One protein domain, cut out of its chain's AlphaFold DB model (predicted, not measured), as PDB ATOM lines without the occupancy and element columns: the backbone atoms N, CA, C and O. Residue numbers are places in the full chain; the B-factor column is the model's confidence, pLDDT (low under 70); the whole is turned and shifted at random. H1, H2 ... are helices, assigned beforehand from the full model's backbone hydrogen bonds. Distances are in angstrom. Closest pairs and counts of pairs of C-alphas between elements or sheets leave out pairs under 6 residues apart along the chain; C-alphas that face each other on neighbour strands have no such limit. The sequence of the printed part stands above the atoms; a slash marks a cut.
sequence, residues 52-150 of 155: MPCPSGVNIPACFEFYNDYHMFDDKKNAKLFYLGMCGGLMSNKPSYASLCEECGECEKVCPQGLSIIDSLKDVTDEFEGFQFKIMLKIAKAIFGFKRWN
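This is residues 52 to 150 of the 155 residues of the protein "4Fe-4S ferredoxin-type domain-containing protein" of Deltaproteobacteria bacterium (UniProt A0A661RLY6). A helical hairpin, H1 and H2, is crossed on its H1 side by H4, and from the far end of H4 the long helix H5 runs away at one end of the domain, touching no helix and only near H2. At the opposite end lies the short H3, joined to H2 by a long stretch without a named element, residues 87 to 105. The printed part has 99 residues with five named helices, H1 to H5 in order along the chain, and no named strand; its class is all helix. It is compact, with a radius of gyration of the C-alphas of 14.0 A, and spans 46 by 32 by 21 A.

H5, residues 131 to 150, is the longest helix. It is close to but not clearly touching H2, residues 76 to 86; their closest C-alphas, those of Leu 84 and Leu 137, are 6.8 A apart, at a steep tilt of 51 degrees, the same way. H2 touches H1, residues 60 to 72, at a shallow tilt of 13 degrees, opposite ways, and the two form a hairpin; the closest C-alphas, of Tyr 70 and Lys 76, are 4.8 A apart. H1 also touches H4, residues 117 to 128, at a steep tilt of 56 degrees, the same way, with the C-alphas of Tyr 67 and Val 124 closest at 6.3 A. H4 and H5 meet only through their link. H3, residues 106 to 109, and H4 only just touch, with 3 pairs of C-alphas within 8 A, and only at the corner by their link; Glu 108 and Ile 117 have the closest C-alphas, 6.0 A apart, and H4 touches H3 with residues 117 to 118 alone. H3 is apart from H1, H2 and H5, and H1 is apart from H5. In H1, H2, H4 and H5 every O i to N i+4 pair is within hydrogen-bond range; H3 is too short for such a pair, and its 1 O i to N i+3 pair is not within range.

H5 measures 29.3 A from first to last C-alpha, and C-alpha 150 is at (3.144, 54.909, -20.054). H1 measures 18.1 A from C-alpha 60 at (3.061, 42.837, -50.888), H4 16.0 A from C-alpha 117 at (6.377, 41.487, -58.022), H2 15.5 A and H3 5.6 A.

The two C-alphas farthest apart, those of Gly 114 and Asn 150, are 47.0 A apart. The printed part has no cut. The link from H2 to H3 is long, with 19 residues; those from H1 to H2 and from H4 to H5 are tight, and that from H3 to H4 is short. The mean pLDDT of the printed part is 94.2, that of H5 is 87, and no printed residue is under 70.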
ATOM      1  N   MET A  52      -0.209  36.439 -50.787       97.56
ATOM      2  CA  MET A  52      -0.065  36.368 -49.335       97.56
ATOM      3  C   MET A  52      -0.479  34.987 -48.789       97.56
ATOM      4  O   MET A  52      -1.424  34.392 -49.303       97.56
ATOM      5  N   PRO A  53       0.155  34.500 -47.700       97.25
ATOM      6  CA  PRO A  53       1.255  35.135 -46.971       97.25
ATOM      7  C   PRO A  53       2.602  35.011 -47.702       97.25
ATOM      8  O   PRO A  53       2.957  33.945 -48.196       97.25
ATOM      9  N   CYS A  54       3.392  36.089 -47.708       98.19
ATOM     10  CA  CYS A  54       4.781  36.038 -48.162       98.19
ATOM     11  C   CYS A  54       5.651  35.295 -47.121       98.19
ATOM     12  O   CYS A  54       5.599  35.668 -45.942       98.19
ATOM     13  N   PRO A  55       6.486  34.313 -47.518       97.50
ATOM     14  CA  PRO A  55       7.373  33.594 -46.596       97.50
ATOM     15  C   PRO A  55       8.324  34.509 -45.812       97.50
ATOM     16  O   PRO A  55       8.491  34.331 -44.607       97.50
ATOM     17  N   SER A  56       8.859  35.547 -46.461       97.75
ATOM     18  CA  SER A  56       9.760  36.532 -45.841       97.75
ATOM     19  C   SER A  56       9.009  37.637 -45.072       97.75
ATOM     20  O   SER A  56       9.607  38.560 -44.526       97.75
ATOM     21  N   GLY A  57       7.675  37.554 -44.984       97.25
ATOM     22  CA  GLY A  57       6.848  38.448 -44.169       97.25
ATOM     23  C   GLY A  57       6.501  39.800 -44.800       97.25
ATOM     24  O   GLY A  57       5.890  40.624 -44.119       97.25
ATOM     25  N   VAL A  58       6.836  40.025 -46.075       98.50
ATOM     26  CA  VAL A  58       6.458  41.237 -46.823       98.50
ATOM     27  C   VAL A  58       4.938  41.314 -46.968       98.50
ATOM     28  O   VAL A  58       4.296  40.342 -47.370       98.50
ATOM     29  N   ASN A  59       4.345  42.477 -46.696       98.19
ATOM     30  CA  ASN A  59       2.956  42.754 -47.055       98.19
ATOM     31  C   ASN A  59       2.915  43.350 -48.467       98.19
ATOM     32  O   ASN A  59       2.907  44.569 -48.641       98.19
ATOM     33  N   ILE A  60       2.935  42.469 -49.470       98.62
ATOM     34  CA  ILE A  60       3.061  42.837 -50.888       98.62
ATOM     35  C   ILE A  60       1.924  43.775 -51.340       98.62
ATOM     36  O   ILE A  60       2.237  44.820 -51.914       98.62
ATOM     37  N   PRO A  61       0.630  43.491 -51.057       98.44
ATOM     38  CA  PRO A  61      -0.450  44.400 -51.435       98.44
ATOM     39  C   PRO A  61      -0.285  45.804 -50.848       98.44
ATOM     40  O   PRO A  61      -0.386  46.772 -51.595       98.44
ATOM     41  N   ALA A  62       0.039  45.917 -49.555       97.94
ATOM     42  CA  ALA A  62       0.206  47.216 -48.900       97.94
ATOM     43  C   ALA A  62       1.422  47.990 -49.437       97.94
ATOM     44  O   ALA A  62       1.358  49.204 -49.607       97.94
ATOM     45  N   CYS A  63       2.527  47.298 -49.743       98.38
ATOM     46  CA  CYS A  63       3.688  47.933 -50.368       98.38
ATOM     47  C   CYS A  63       3.315  48.570 -51.713       98.38
ATOM     48  O   CYS A  63       3.676  49.717 -51.968       98.38
ATOM     49  N   PHE A  64       2.561  47.854 -52.552       98.50
ATOM     50  CA  PHE A  64       2.140  48.362 -53.859       98.50
ATOM     51  C   PHE A  64       1.040  49.417 -53.783       98.50
ATOM     52  O   PHE A  64       1.050  50.331 -54.601       98.50
ATOM     53  N   GLU A  65       0.134  49.333 -52.809       97.56
ATOM     54  CA  GLU A  65      -0.878  50.363 -52.550       97.56
ATOM     55  C   GLU A  65      -0.214  51.718 -52.282       97.56
ATOM     56  O   GLU A  65      -0.400  52.656 -53.054       97.56
ATOM     57  N   PHE A  66       0.668  51.801 -51.278       97.69
ATOM     58  CA  PHE A  66       1.321  53.071 -50.940       97.69
ATOM     59  C   PHE A  66       2.279  53.563 -52.025       97.69
ATOM     60  O   PHE A  66       2.436  54.772 -52.205       97.69
ATOM     61  N   TYR A  67       2.912  52.650 -52.762       97.94
ATOM     62  CA  TYR A  67       3.750  53.014 -53.900       97.94
ATOM     63  C   TYR A  67       2.927  53.615 -55.043       97.94
ATOM     64  O   TYR A  67       3.289  54.658 -55.588       97.94
ATOM     65  N   ASN A  68       1.779  53.021 -55.365       97.50
ATOM     66  CA  ASN A  68       0.862  53.582 -56.350       97.50
ATOM     67  C   ASN A  68       0.291  54.923 -55.893       97.50
ATOM     68  O   ASN A  68       0.305  55.866 -56.682       97.50
ATOM     69  N   ASP A  69      -0.133  55.047 -54.636       96.31
ATOM     70  CA  ASP A  69      -0.653  56.300 -54.081       96.31
ATOM     71  C   ASP A  69       0.379  57.429 -54.151       96.31
ATOM     72  O   ASP A  69       0.046  58.554 -54.525       96.31
ATOM     73  N   TYR A  70       1.648  57.123 -53.869       96.25
ATOM     74  CA  TYR A  70       2.754  58.080 -53.958       96.25
ATOM     75  C   TYR A  70       2.947  58.667 -55.363       96.25
ATOM     76  O   TYR A  70       3.380  59.813 -55.502       96.25
ATOM     77  N   HIS A  71       2.653  57.887 -56.405       95.38
ATOM     78  CA  HIS A  71       2.778  58.328 -57.794       95.38
ATOM     79  C   HIS A  71       1.475  58.875 -58.379       95.38
ATOM     80  O   HIS A  71       1.521  59.730 -59.265       95.38
ATOM     81  N   MET A  72       0.331  58.399 -57.893       93.94
ATOM     82  CA  MET A  72      -0.989  58.767 -58.390       93.94
ATOM     83  C   MET A  72      -1.490  60.084 -57.794       93.94
ATOM     84  O   MET A  72      -2.157  60.848 -58.492       93.94
ATOM     85  N   PHE A  73      -1.159  60.367 -56.533       91.25
ATOM     86  CA  PHE A  73      -1.620  61.553 -55.816       91.25
ATOM     87  C   PHE A  73      -0.466  62.510 -55.502       91.25
ATOM     88  O   PHE A  73       0.667  62.093 -55.270       91.25
ATOM     89  N   ASP A  74      -0.756  63.811 -55.407       87.38
ATOM     90  CA  ASP A  74       0.226  64.839 -55.012       87.38
ATOM     91  C   ASP A  74       0.495  64.856 -53.487       87.38
ATOM     92  O   ASP A  74       0.851  65.873 -52.896       87.38
ATOM     93  N   ASP A  75       0.318  63.710 -52.824       92.38
ATOM     94  CA  ASP A  75       0.429  63.546 -51.372       92.38
ATOM     95  C   ASP A  75       1.490  62.510 -50.983       92.38
ATOM     96  O   ASP A  75       1.299  61.538 -50.245       92.38
ATOM     97  N   LYS A  76       2.686  62.763 -51.504       93.88
ATOM     98  CA  LYS A  76       3.881  61.941 -51.310       93.88
ATOM     99  C   LYS A  76       4.245  61.725 -49.843       93.88
ATOM    100  O   LYS A  76       4.759  60.670 -49.468       93.88
ATOM    101  N   LYS A  77       4.017  62.743 -49.006       93.31
ATOM    102  CA  LYS A  77       4.357  62.699 -47.579       93.31
ATOM    103  C   LYS A  77       3.457  61.722 -46.837       93.31
ATOM    104  O   LYS A  77       3.981  60.913 -46.070       93.31
ATOM    105  N   ASN A  78       2.146  61.764 -47.083       94.19
ATOM    106  CA  ASN A  78       1.229  60.840 -46.430       94.19
ATOM    107  C   ASN A  78       1.442  59.407 -46.911       94.19
ATOM    108  O   ASN A  78       1.493  58.516 -46.069       94.19
ATOM    109  N   ALA A  79       1.702  59.176 -48.201       95.94
ATOM    110  CA  ALA A  79       2.040  57.836 -48.691       95.94
ATOM    111  C   ALA A  79       3.254  57.230 -47.953       95.94
ATOM    112  O   ALA A  79       3.178  56.116 -47.432       95.94
ATOM    113  N   LYS A  80       4.353  57.990 -47.800       95.19
ATOM    114  CA  LYS A  80       5.539  57.539 -47.039       95.19
ATOM    115  C   LYS A  80       5.249  57.344 -45.548       95.19
ATOM    116  O   LYS A  80       5.770  56.405 -44.943       95.19
ATOM    117  N   LEU A  81       4.412  58.191 -44.945       94.12
ATOM    118  CA  LEU A  81       4.013  58.062 -43.541       94.12
ATOM    119  C   LEU A  81       3.150  56.815 -43.296       94.12
ATOM    120  O   LEU A  81       3.403  56.079 -42.339       94.12
ATOM    121  N   PHE A  82       2.161  56.554 -44.153       94.81
ATOM    122  CA  PHE A  82       1.312  55.367 -44.051       94.81
ATOM    123  C   PHE A  82       2.110  54.090 -44.288       94.81
ATOM    124  O   PHE A  82       1.983  53.149 -43.502       94.81
ATOM    125  N   TYR A  83       3.015  54.090 -45.268       96.88
ATOM    126  CA  TYR A  83       3.958  52.995 -45.472       96.88
ATOM    127  C   TYR A  83       4.806  52.721 -44.220       96.88
ATOM    128  O   TYR A  83       4.881  51.584 -43.752       96.88
ATOM    129  N   LEU A  84       5.394  53.763 -43.617       95.31
ATOM    130  CA  LEU A  84       6.163  53.643 -42.375       95.31
ATOM    131  C   LEU A  84       5.320  53.065 -41.226       95.31
ATOM    132  O   LEU A  84       5.806  52.233 -40.462       95.31
ATOM    133  N   GLY A  85       4.062  53.490 -41.093       93.12
ATOM    134  CA  GLY A  85       3.143  53.003 -40.063       93.12
ATOM    135  C   GLY A  85       2.748  51.539 -40.243       93.12
ATOM    136  O   GLY A  85       2.913  50.726 -39.326       93.12
ATOM    137  N   MET A  86       2.237  51.219 -41.429       93.38
ATOM    138  CA  MET A  86       1.644  49.925 -41.758       93.38
ATOM    139  C   MET A  86       2.710  48.860 -42.013       93.38
ATOM    140  O   MET A  86       2.661  47.791 -41.407       93.38
ATOM    141  N   CYS A  87       3.705  49.167 -42.846       96.31
ATOM    142  CA  CYS A  87       4.748  48.219 -43.237       96.31
ATOM    143  C   CYS A  87       5.960  48.257 -42.291       96.31
ATOM    144  O   CYS A  87       6.626  47.245 -42.084       96.31
ATOM    145  N   GLY A  88       6.226  49.384 -41.618       94.25
ATOM    146  CA  GLY A  88       7.272  49.476 -40.583       94.25
ATOM    147  C   GLY A  88       6.990  48.662 -39.311       94.25
ATOM    148  O   GLY A  88       7.880  48.477 -38.470       94.25
ATOM    149  N   GLY A  89       5.764  48.150 -39.162       90.19
ATOM    150  CA  GLY A  89       5.345  47.357 -38.012       90.19
ATOM    151  C   GLY A  89       5.063  48.189 -36.760       90.19
ATOM    152  O   GLY A  89       5.162  47.659 -35.656       90.19
ATOM    153  N   LEU A  90       4.732  49.480 -36.901       87.38
ATOM    154  CA  LEU A  90       4.361  50.332 -35.761       87.38
ATOM    155  C   LEU A  90       3.014  49.919 -35.150       87.38
ATOM    156  O   LEU A  90       2.828  50.040 -33.942       87.38
ATOM    157  N   MET A  91       2.104  49.390 -35.973       80.12
ATOM    158  CA  MET A  91       0.776  48.932 -35.545       80.12
ATOM    159  C   MET A  91       0.749  47.444 -35.160       80.12
ATOM    160  O   MET A  91       0.051  47.058 -34.228       80.12
ATOM    161  N   SER A  92       1.518  46.604 -35.859       82.75
ATOM    162  CA  SER A  92       1.508  45.139 -35.705       82.75
ATOM    163  C   SER A  92       2.650  44.587 -34.839       82.75
ATOM    164  O   SER A  92       2.677  43.392 -34.559       82.75
ATOM    165  N   ASN A  93       3.626  45.417 -34.447       82.44
ATOM    166  CA  ASN A  93       4.931  45.021 -33.886       82.44
ATOM    167  C   ASN A  93       5.792  44.110 -34.784       82.44
ATOM    168  O   ASN A  93       6.892  43.734 -34.376       82.44
ATOM    169  N   LYS A  94       5.349  43.780 -36.003       90.50
ATOM    170  CA  LYS A  94       6.096  42.959 -36.961       90.50
ATOM    171  C   LYS A  94       6.311  43.752 -38.254       90.50
ATOM    172  O   LYS A  94       5.324  44.181 -38.849       90.50
ATOM    173  N   PRO A  95       7.566  43.977 -38.681       95.12
ATOM    174  CA  PRO A  95       7.830  44.644 -39.947       95.12
ATOM    175  C   PRO A  95       7.362  43.778 -41.122       95.12
ATOM    176  O   PRO A  95       7.414  42.550 -41.053       95.12
ATOM    177  N   SER A  96       6.916  44.440 -42.180       97.44
ATOM    178  CA  SER A  96       6.406  43.837 -43.412       97.44
ATOM    179  C   SER A  96       6.714  44.692 -44.653       97.44
ATOM    180  O   SER A  96       6.027  44.586 -45.667       97.44
ATOM    181  N   TYR A  97       7.724  45.562 -44.555       98.06
ATOM    182  CA  TYR A  97       8.206  46.431 -45.630       98.06
ATOM    183  C   TYR A  97       8.938  45.651 -46.735       98.06
ATOM    184  O   TYR A  97       9.235  44.464 -46.584       98.06
ATOM    185  N   ALA A  98       9.164  46.308 -47.870       98.44
ATOM    186  CA  ALA A  98       9.538  45.687 -49.136       98.44
ATOM    187  C   ALA A  98      10.947  45.085 -49.106       98.44
ATOM    188  O   ALA A  98      11.137  43.991 -49.638       98.44
ATOM    189  N   SER A  99      11.897  45.713 -48.404       98.19
ATOM    190  CA  SER A  99      13.281  45.218 -48.305       98.19
ATOM    191  C   SER A  99      13.443  43.912 -47.517       98.19
ATOM    192  O   SER A  99      14.544  43.374 -47.446       98.19
ATOM    193  N   LEU A 100      12.360  43.371 -46.943       98.12
ATOM    194  CA  LEU A 100      12.347  42.012 -46.392       98.12
ATOM    195  C   LEU A 100      12.252  40.931 -47.478       98.12
ATOM    196  O   LEU A 100      12.342  39.751 -47.157       98.12
ATOM    197  N   CYS A 101      12.004  41.297 -48.737       98.44
ATOM    198  CA  CYS A 101      11.912  40.337 -49.829       98.44
ATOM    199  C   CYS A 101      13.246  39.605 -50.035       98.44
ATOM    200  O   CYS A 101      14.281  40.234 -50.224       98.44
ATOM    201  N   GLU A 102      13.199  38.274 -50.060       98.19
ATOM    202  CA  GLU A 102      14.353  37.408 -50.353       98.19
ATOM    203  C   GLU A 102      14.316  36.856 -51.790       98.19
ATOM    204  O   GLU A 102      14.993  35.885 -52.107       98.19
ATOM    205  N   GLU A 103      13.489  37.449 -52.660       98.31
ATOM    206  CA  GLU A 103      13.413  37.126 -54.095       98.31
ATOM    207  C   GLU A 103      13.060  35.652 -54.403       98.31
ATOM    208  O   GLU A 103      13.486  35.086 -55.405       98.31
ATOM    209  N   CYS A 104      12.232  35.010 -53.568       98.12
ATOM    210  CA  CYS A 104      11.901  33.583 -53.707       98.12
ATOM    211  C   CYS A 104      10.983  33.227 -54.898       98.12
ATOM    212  O   CYS A 104      10.867  32.058 -55.258       98.12
ATOM    213  N   GLY A 105      10.286  34.207 -55.488       97.19
ATOM    214  CA  GLY A 105       9.448  34.031 -56.687       97.19
ATOM    215  C   GLY A 105       8.069  33.392 -56.475       97.19
ATOM    216  O   GLY A 105       7.267  33.359 -57.404       97.19
ATOM    217  N   GLU A 106       7.731  32.922 -55.270       97.94
ATOM    218  CA  GLU A 106       6.443  32.246 -55.016       97.94
ATOM    219  C   GLU A 106       5.223  33.143 -55.281       97.94
ATOM    220  O   GLU A 106       4.201  32.691 -55.791       97.94
ATOM    221  N   CYS A 107       5.346  34.438 -54.985       98.44
ATOM    222  CA  CYS A 107       4.272  35.411 -55.173       98.44
ATOM    223  C   CYS A 107       3.888  35.631 -56.645       98.44
ATOM    224  O   CYS A 107       2.714  35.865 -56.936       98.44
ATOM    225  N   GLU A 108       4.843  35.549 -57.572       98.38
ATOM    226  CA  GLU A 108       4.609  35.800 -58.999       98.38
ATOM    227  C   GLU A 108       3.844  34.643 -59.646       98.38
ATOM    228  O   GLU A 108       2.928  34.876 -60.433       98.38
ATOM    229  N   LYS A 109       4.129  33.400 -59.230       97.69
ATOM    230  CA  LYS A 109       3.452  32.181 -59.714       97.69
ATOM    231  C   LYS A 109       1.944  32.187 -59.448       97.69
ATOM    232  O   LYS A 109       1.186  31.574 -60.193       97.69
ATOM    233  N   VAL A 110       1.518  32.852 -58.373       97.88
ATOM    234  CA  VAL A 110       0.114  32.912 -57.933       97.88
ATOM    235  C   VAL A 110      -0.562  34.238 -58.280       97.88
ATOM    236  O   VAL A 110      -1.742  34.420 -57.984       97.88
ATOM    237  N   CYS A 111       0.161  35.184 -58.885       98.12
ATOM    238  CA  CYS A 111      -0.380  36.498 -59.202       98.12
ATOM    239  C   CYS A 111      -1.335  36.409 -60.405       98.12
ATOM    240  O   CYS A 111      -0.876  36.198 -61.529       98.12
ATOM    241  N   PRO A 112      -2.646  36.670 -60.241       97.31
ATOM    242  CA  PRO A 112      -3.588  36.600 -61.361       97.31
ATOM    243  C   PRO A 112      -3.376  37.719 -62.392       97.31
ATOM    244  O   PRO A 112      -3.923  37.656 -63.487       97.31
ATOM    245  N   GLN A 113      -2.615  38.758 -62.035       95.69
ATOM    246  CA  GLN A 113      -2.281  39.881 -62.914       95.69
ATOM    247  C   GLN A 113      -0.940  39.685 -63.647       95.69
ATOM    248  O   GLN A 113      -0.582  40.530 -64.461       95.69
ATOM    249  N   GLY A 114      -0.191  38.608 -63.357       96.88
ATOM    250  CA  GLY A 114       1.103  38.323 -63.992       96.88
ATOM    251  C   GLY A 114       2.172  39.395 -63.748       96.88
ATOM    252  O   GLY A 114       2.940  39.709 -64.651       96.88
ATOM    253  N   LEU A 115       2.176  40.012 -62.563       97.50
ATOM    254  CA  LEU A 115       3.094  41.105 -62.230       97.50
ATOM    255  C   LEU A 115       4.507  40.589 -61.935       97.50
ATOM    256  O   LEU A 115       4.658  39.576 -61.254       97.50
ATOM    257  N   SER A 116       5.515  41.372 -62.324       98.00
ATOM    258  CA  SER A 116       6.894  41.269 -61.822       98.00
ATOM    259  C   SER A 116       6.968  41.845 -60.402       98.00
ATOM    260  O   SER A 116       7.345  43.002 -60.190       98.00
ATOM    261  N   ILE A 117       6.493  41.070 -59.424       98.56
ATOM    262  CA  ILE A 117       6.377  41.487 -58.022       98.56
ATOM    263  C   ILE A 117       7.756  41.773 -57.428       98.56
ATOM    264  O   ILE A 117       7.896  42.765 -56.715       98.56
ATOM    265  N   ILE A 118       8.763  40.944 -57.711       98.62
ATOM    266  CA  ILE A 118      10.101  41.113 -57.124       98.62
ATOM    267  C   ILE A 118      10.717  42.438 -57.574       98.62
ATOM    268  O   ILE A 118      11.157  43.224 -56.736       98.62
ATOM    269  N   ASP A 119      10.688  42.713 -58.876       98.69
ATOM    270  CA  ASP A 119      11.229  43.955 -59.434       98.69
ATOM    271  C   ASP A 119      10.479  45.174 -58.890       98.69
ATOM    272  O   ASP A 119      11.089  46.128 -58.414       98.69
ATOM    273  N   SER A 120       9.149  45.087 -58.822       98.56
ATOM    274  CA  SER A 120       8.332  46.155 -58.243       98.56
ATOM    275  C   SER A 120       8.664  46.405 -56.762       98.56
ATOM    276  O   SER A 120       8.643  47.544 -56.313       98.56
ATOM    277  N   LEU A 121       8.978  45.372 -55.966       98.75
ATOM    278  CA  LEU A 121       9.377  45.541 -54.559       98.75
ATOM    279  C   LEU A 121      10.761  46.197 -54.408       98.75
ATOM    280  O   LEU A 121      10.990  46.896 -53.415       98.75
ATOM    281  N   LYS A 122      11.665  46.015 -55.380       98.62
ATOM    282  CA  LYS A 122      12.944  46.742 -55.428       98.62
ATOM    283  C   LYS A 122      12.695  48.233 -55.646       98.62
ATOM    284  O   LYS A 122      13.185  49.038 -54.857       98.62
ATOM    285  N   ASP A 123      11.817  48.584 -56.584       98.50
ATOM    286  CA  ASP A 123      11.421  49.980 -56.813       98.50
ATOM    287  C   ASP A 123      10.793  50.621 -55.561       98.50
ATOM    288  O   ASP A 123      11.086  51.770 -55.217       98.50
ATOM    289  N   VAL A 124       9.956  49.869 -54.830       98.38
ATOM    290  CA  VAL A 124       9.400  50.326 -53.543       98.38
ATOM    291  C   VAL A 124      10.514  50.572 -52.528       98.38
ATOM    292  O   VAL A 124      10.508  51.601 -51.850       98.38
ATOM    293  N   THR A 125      11.461  49.640 -52.416       98.31
ATOM    294  CA  THR A 125      12.602  49.745 -51.494       98.31
ATOM    295  C   THR A 125      13.407  51.012 -51.769       98.31
ATOM    296  O   THR A 125      13.677  51.785 -50.846       98.31
ATOM    297  N   ASP A 126      13.722  51.271 -53.035       97.62
ATOM    298  CA  ASP A 126      14.520  52.423 -53.453       97.62
ATOM    299  C   ASP A 126      13.808  53.755 -53.178       97.62
ATOM    300  O   ASP A 126      14.421  54.715 -52.697       97.62
ATOM    301  N   GLU A 127      12.496  53.819 -53.414       96.94
ATOM    302  CA  GLU A 127      11.718  55.043 -53.214       96.94
ATOM    303  C   GLU A 127      11.392  55.308 -51.726       96.94
ATOM    304  O   GLU A 127      11.379  56.465 -51.278       96.94
ATOM    305  N   PHE A 128      11.134  54.265 -50.925       96.88
ATOM    306  CA  PHE A 128      10.599  54.410 -49.564       96.88
ATOM    307  C   PHE A 128      11.609  54.137 -48.449       96.88
ATOM    308  O   PHE A 128      11.480  54.740 -47.383       96.88
ATOM    309  N   GLU A 129      12.605  53.274 -48.649       96.25
ATOM    310  CA  GLU A 129      13.385  52.676 -47.552       96.25
ATOM    311  C   GLU A 129      14.834  53.183 -47.422       96.25
ATOM    312  O   GLU A 129      15.699  52.540 -46.815       96.25
ATOM    313  N   GLY A 130      15.105  54.389 -47.929       92.44
ATOM    314  CA  GLY A 130      16.405  55.048 -47.801       92.44
ATOM    315  C   GLY A 130      16.843  55.343 -46.351       92.44
ATOM    316  O   GLY A 130      16.178  55.032 -45.363       92.44
ATOM    317  N   PHE A 131      17.987  56.014 -46.189       91.88
ATOM    318  CA  PHE A 131      18.569  56.310 -44.867       91.88
ATOM    319  C   PHE A 131      17.594  57.007 -43.896       91.88
ATOM    320  O   PHE A 131      17.516  56.648 -42.717       91.88
ATOM    321  N   GLN A 132      16.801  57.958 -44.403       89.19
ATOM    322  CA  GLN A 132      15.796  58.680 -43.617       89.19
ATOM    323  C   GLN A 132      14.716  57.747 -43.051       89.19
ATOM    324  O   GLN A 132      14.328  57.904 -41.894       89.19
ATOM    325  N   PHE A 133      14.278  56.739 -43.810       92.31
ATOM    326  CA  PHE A 133      13.283  55.762 -43.361       92.31
ATOM    327  C   PHE A 133      13.765  54.986 -42.137       92.31
ATOM    328  O   PHE A 133      13.050  54.894 -41.141       92.31
ATOM    329  N   LYS A 134      15.014  54.502 -42.155       90.44
ATOM    330  CA  LYS A 134      15.596  53.753 -41.028       90.44
ATOM    331  C   LYS A 134      15.661  54.592 -39.751       90.44
ATOM    332  O   LYS A 134      15.391  54.074 -38.665       90.44
ATOM    333  N   ILE A 135      16.000  55.877 -39.870       92.69
ATOM    334  CA  ILE A 135      15.997  56.814 -38.737       92.69
ATOM    335  C   ILE A 135      14.574  57.009 -38.217       92.69
ATOM    336  O   ILE A 135      14.318  56.790 -37.031       92.69
ATOM    337  N   MET A 136      13.647  57.372 -39.106       92.69
ATOM    338  CA  MET A 136      12.255  57.640 -38.748       92.69
ATOM    339  C   MET A 136      11.594  56.424 -38.101       92.69
ATOM    340  O   MET A 136      10.903  56.566 -37.095       92.69
ATOM    341  N   LEU A 137      11.872  55.223 -38.605       92.88
ATOM    342  CA  LEU A 137      11.353  53.979 -38.050       92.88
ATOM    343  C   LEU A 137      11.844  53.734 -36.621       92.88
ATOM    344  O   LEU A 137      11.049  53.355 -35.760       92.88
ATOM    345  N   LYS A 138      13.133  53.964 -36.340       91.06
ATOM    346  CA  LYS A 138      13.690  53.824 -34.983       91.06
ATOM    347  C   LYS A 138      13.072  54.831 -34.016       91.06
ATOM    348  O   LYS A 138      12.659  54.442 -32.925       91.06
ATOM    349  N   ILE A 139      12.975  56.098 -34.429       92.00
ATOM    350  CA  ILE A 139      12.361  57.164 -33.626       92.00
ATOM    351  C   ILE A 139      10.903  56.817 -33.328       92.00
ATOM    352  O   ILE A 139      10.487  56.823 -32.171       92.00
ATOM    353  N   ALA A 140      10.137  56.449 -34.355       90.19
ATOM    354  CA  ALA A 140       8.738  56.094 -34.198       90.19
ATOM    355  C   ALA A 140       8.568  54.888 -33.263       90.19
ATOM    356  O   ALA A 140       7.789  54.963 -32.315       90.19
ATOM    357  N   LYS A 141       9.353  53.813 -33.435       88.50
ATOM    358  CA  LYS A 141       9.322  52.654 -32.525       88.50
ATOM    359  C   LYS A 141       9.619  53.038 -31.074       88.50
ATOM    360  O   LYS A 141       8.936  52.546 -30.178       88.50
ATOM    361  N   ALA A 142      10.575  53.935 -30.830       88.88
ATOM    362  CA  ALA A 142      10.878  54.421 -29.484       88.88
ATOM    363  C   ALA A 142       9.703  55.207 -28.875       88.88
ATOM    364  O   ALA A 142       9.310  54.944 -27.738       88.88
ATOM    365  N   ILE A 143       9.092  56.118 -29.642       87.94
ATOM    366  CA  ILE A 143       7.931  56.908 -29.200       87.94
ATOM    367  C   ILE A 143       6.735  55.999 -28.894       87.94
ATOM    368  O   ILE A 143       6.126  56.113 -27.830       87.94
ATOM    369  N   PHE A 144       6.404  55.075 -29.801       83.00
ATOM    370  CA  PHE A 144       5.296  54.136 -29.613       83.00
ATOM    371  C   PHE A 144       5.552  53.177 -28.445       83.00
ATOM    372  O   PHE A 144       4.641  52.928 -27.653       83.00
ATOM    373  N   GLY A 145       6.790  52.705 -28.274       82.44
ATOM    374  CA  GLY A 145       7.200  51.904 -27.121       82.44
ATOM    375  C   GLY A 145       7.026  52.654 -25.798       82.44
ATOM    376  O   GLY A 145       6.414  52.124 -24.869       82.44
ATOM    377  N   PHE A 146       7.478  53.910 -25.730       81.25
ATOM    378  CA  PHE A 146       7.321  54.763 -24.549       81.25
ATOM    379  C   PHE A 146       5.850  55.066 -24.240       81.25
ATOM    380  O   PHE A 146       5.424  54.989 -23.086       81.25
ATOM    381  N   LYS A 147       5.041  55.361 -25.266       79.69
ATOM    382  CA  LYS A 147       3.601  55.599 -25.110       79.69
ATOM    383  C   LYS A 147       2.893  54.354 -24.576       79.69
ATOM    384  O   LYS A 147       2.130  54.468 -23.621       79.69
ATOM    385  N   ARG A 148       3.199  53.172 -25.126       79.69
ATOM    386  CA  ARG A 148       2.651  51.893 -24.651       79.69
ATOM    387  C   ARG A 148       3.035  51.618 -23.196       79.69
ATOM    388  O   ARG A 148       2.169  51.252 -22.411       79.69
ATOM    389  N   TRP A 149       4.298  51.843 -22.825       78.44
ATOM    390  CA  TRP A 149       4.764  51.705 -21.440       78.44
ATOM    391  C   TRP A 149       4.035  52.659 -20.484       78.44
ATOM    392  O   TRP A 149       3.540  52.226 -19.447       78.44
ATOM    393  N   ASN A 150       3.882  53.931 -20.857       78.12
ATOM    394  CA  ASN A 150       3.144  54.909 -20.054       78.12
ATOM    395  C   ASN A 150       1.661  54.560 -19.888       78.12
ATOM    396  O   ASN A 150       1.104  54.816 -18.822       78.12
TER     397      ASN A 150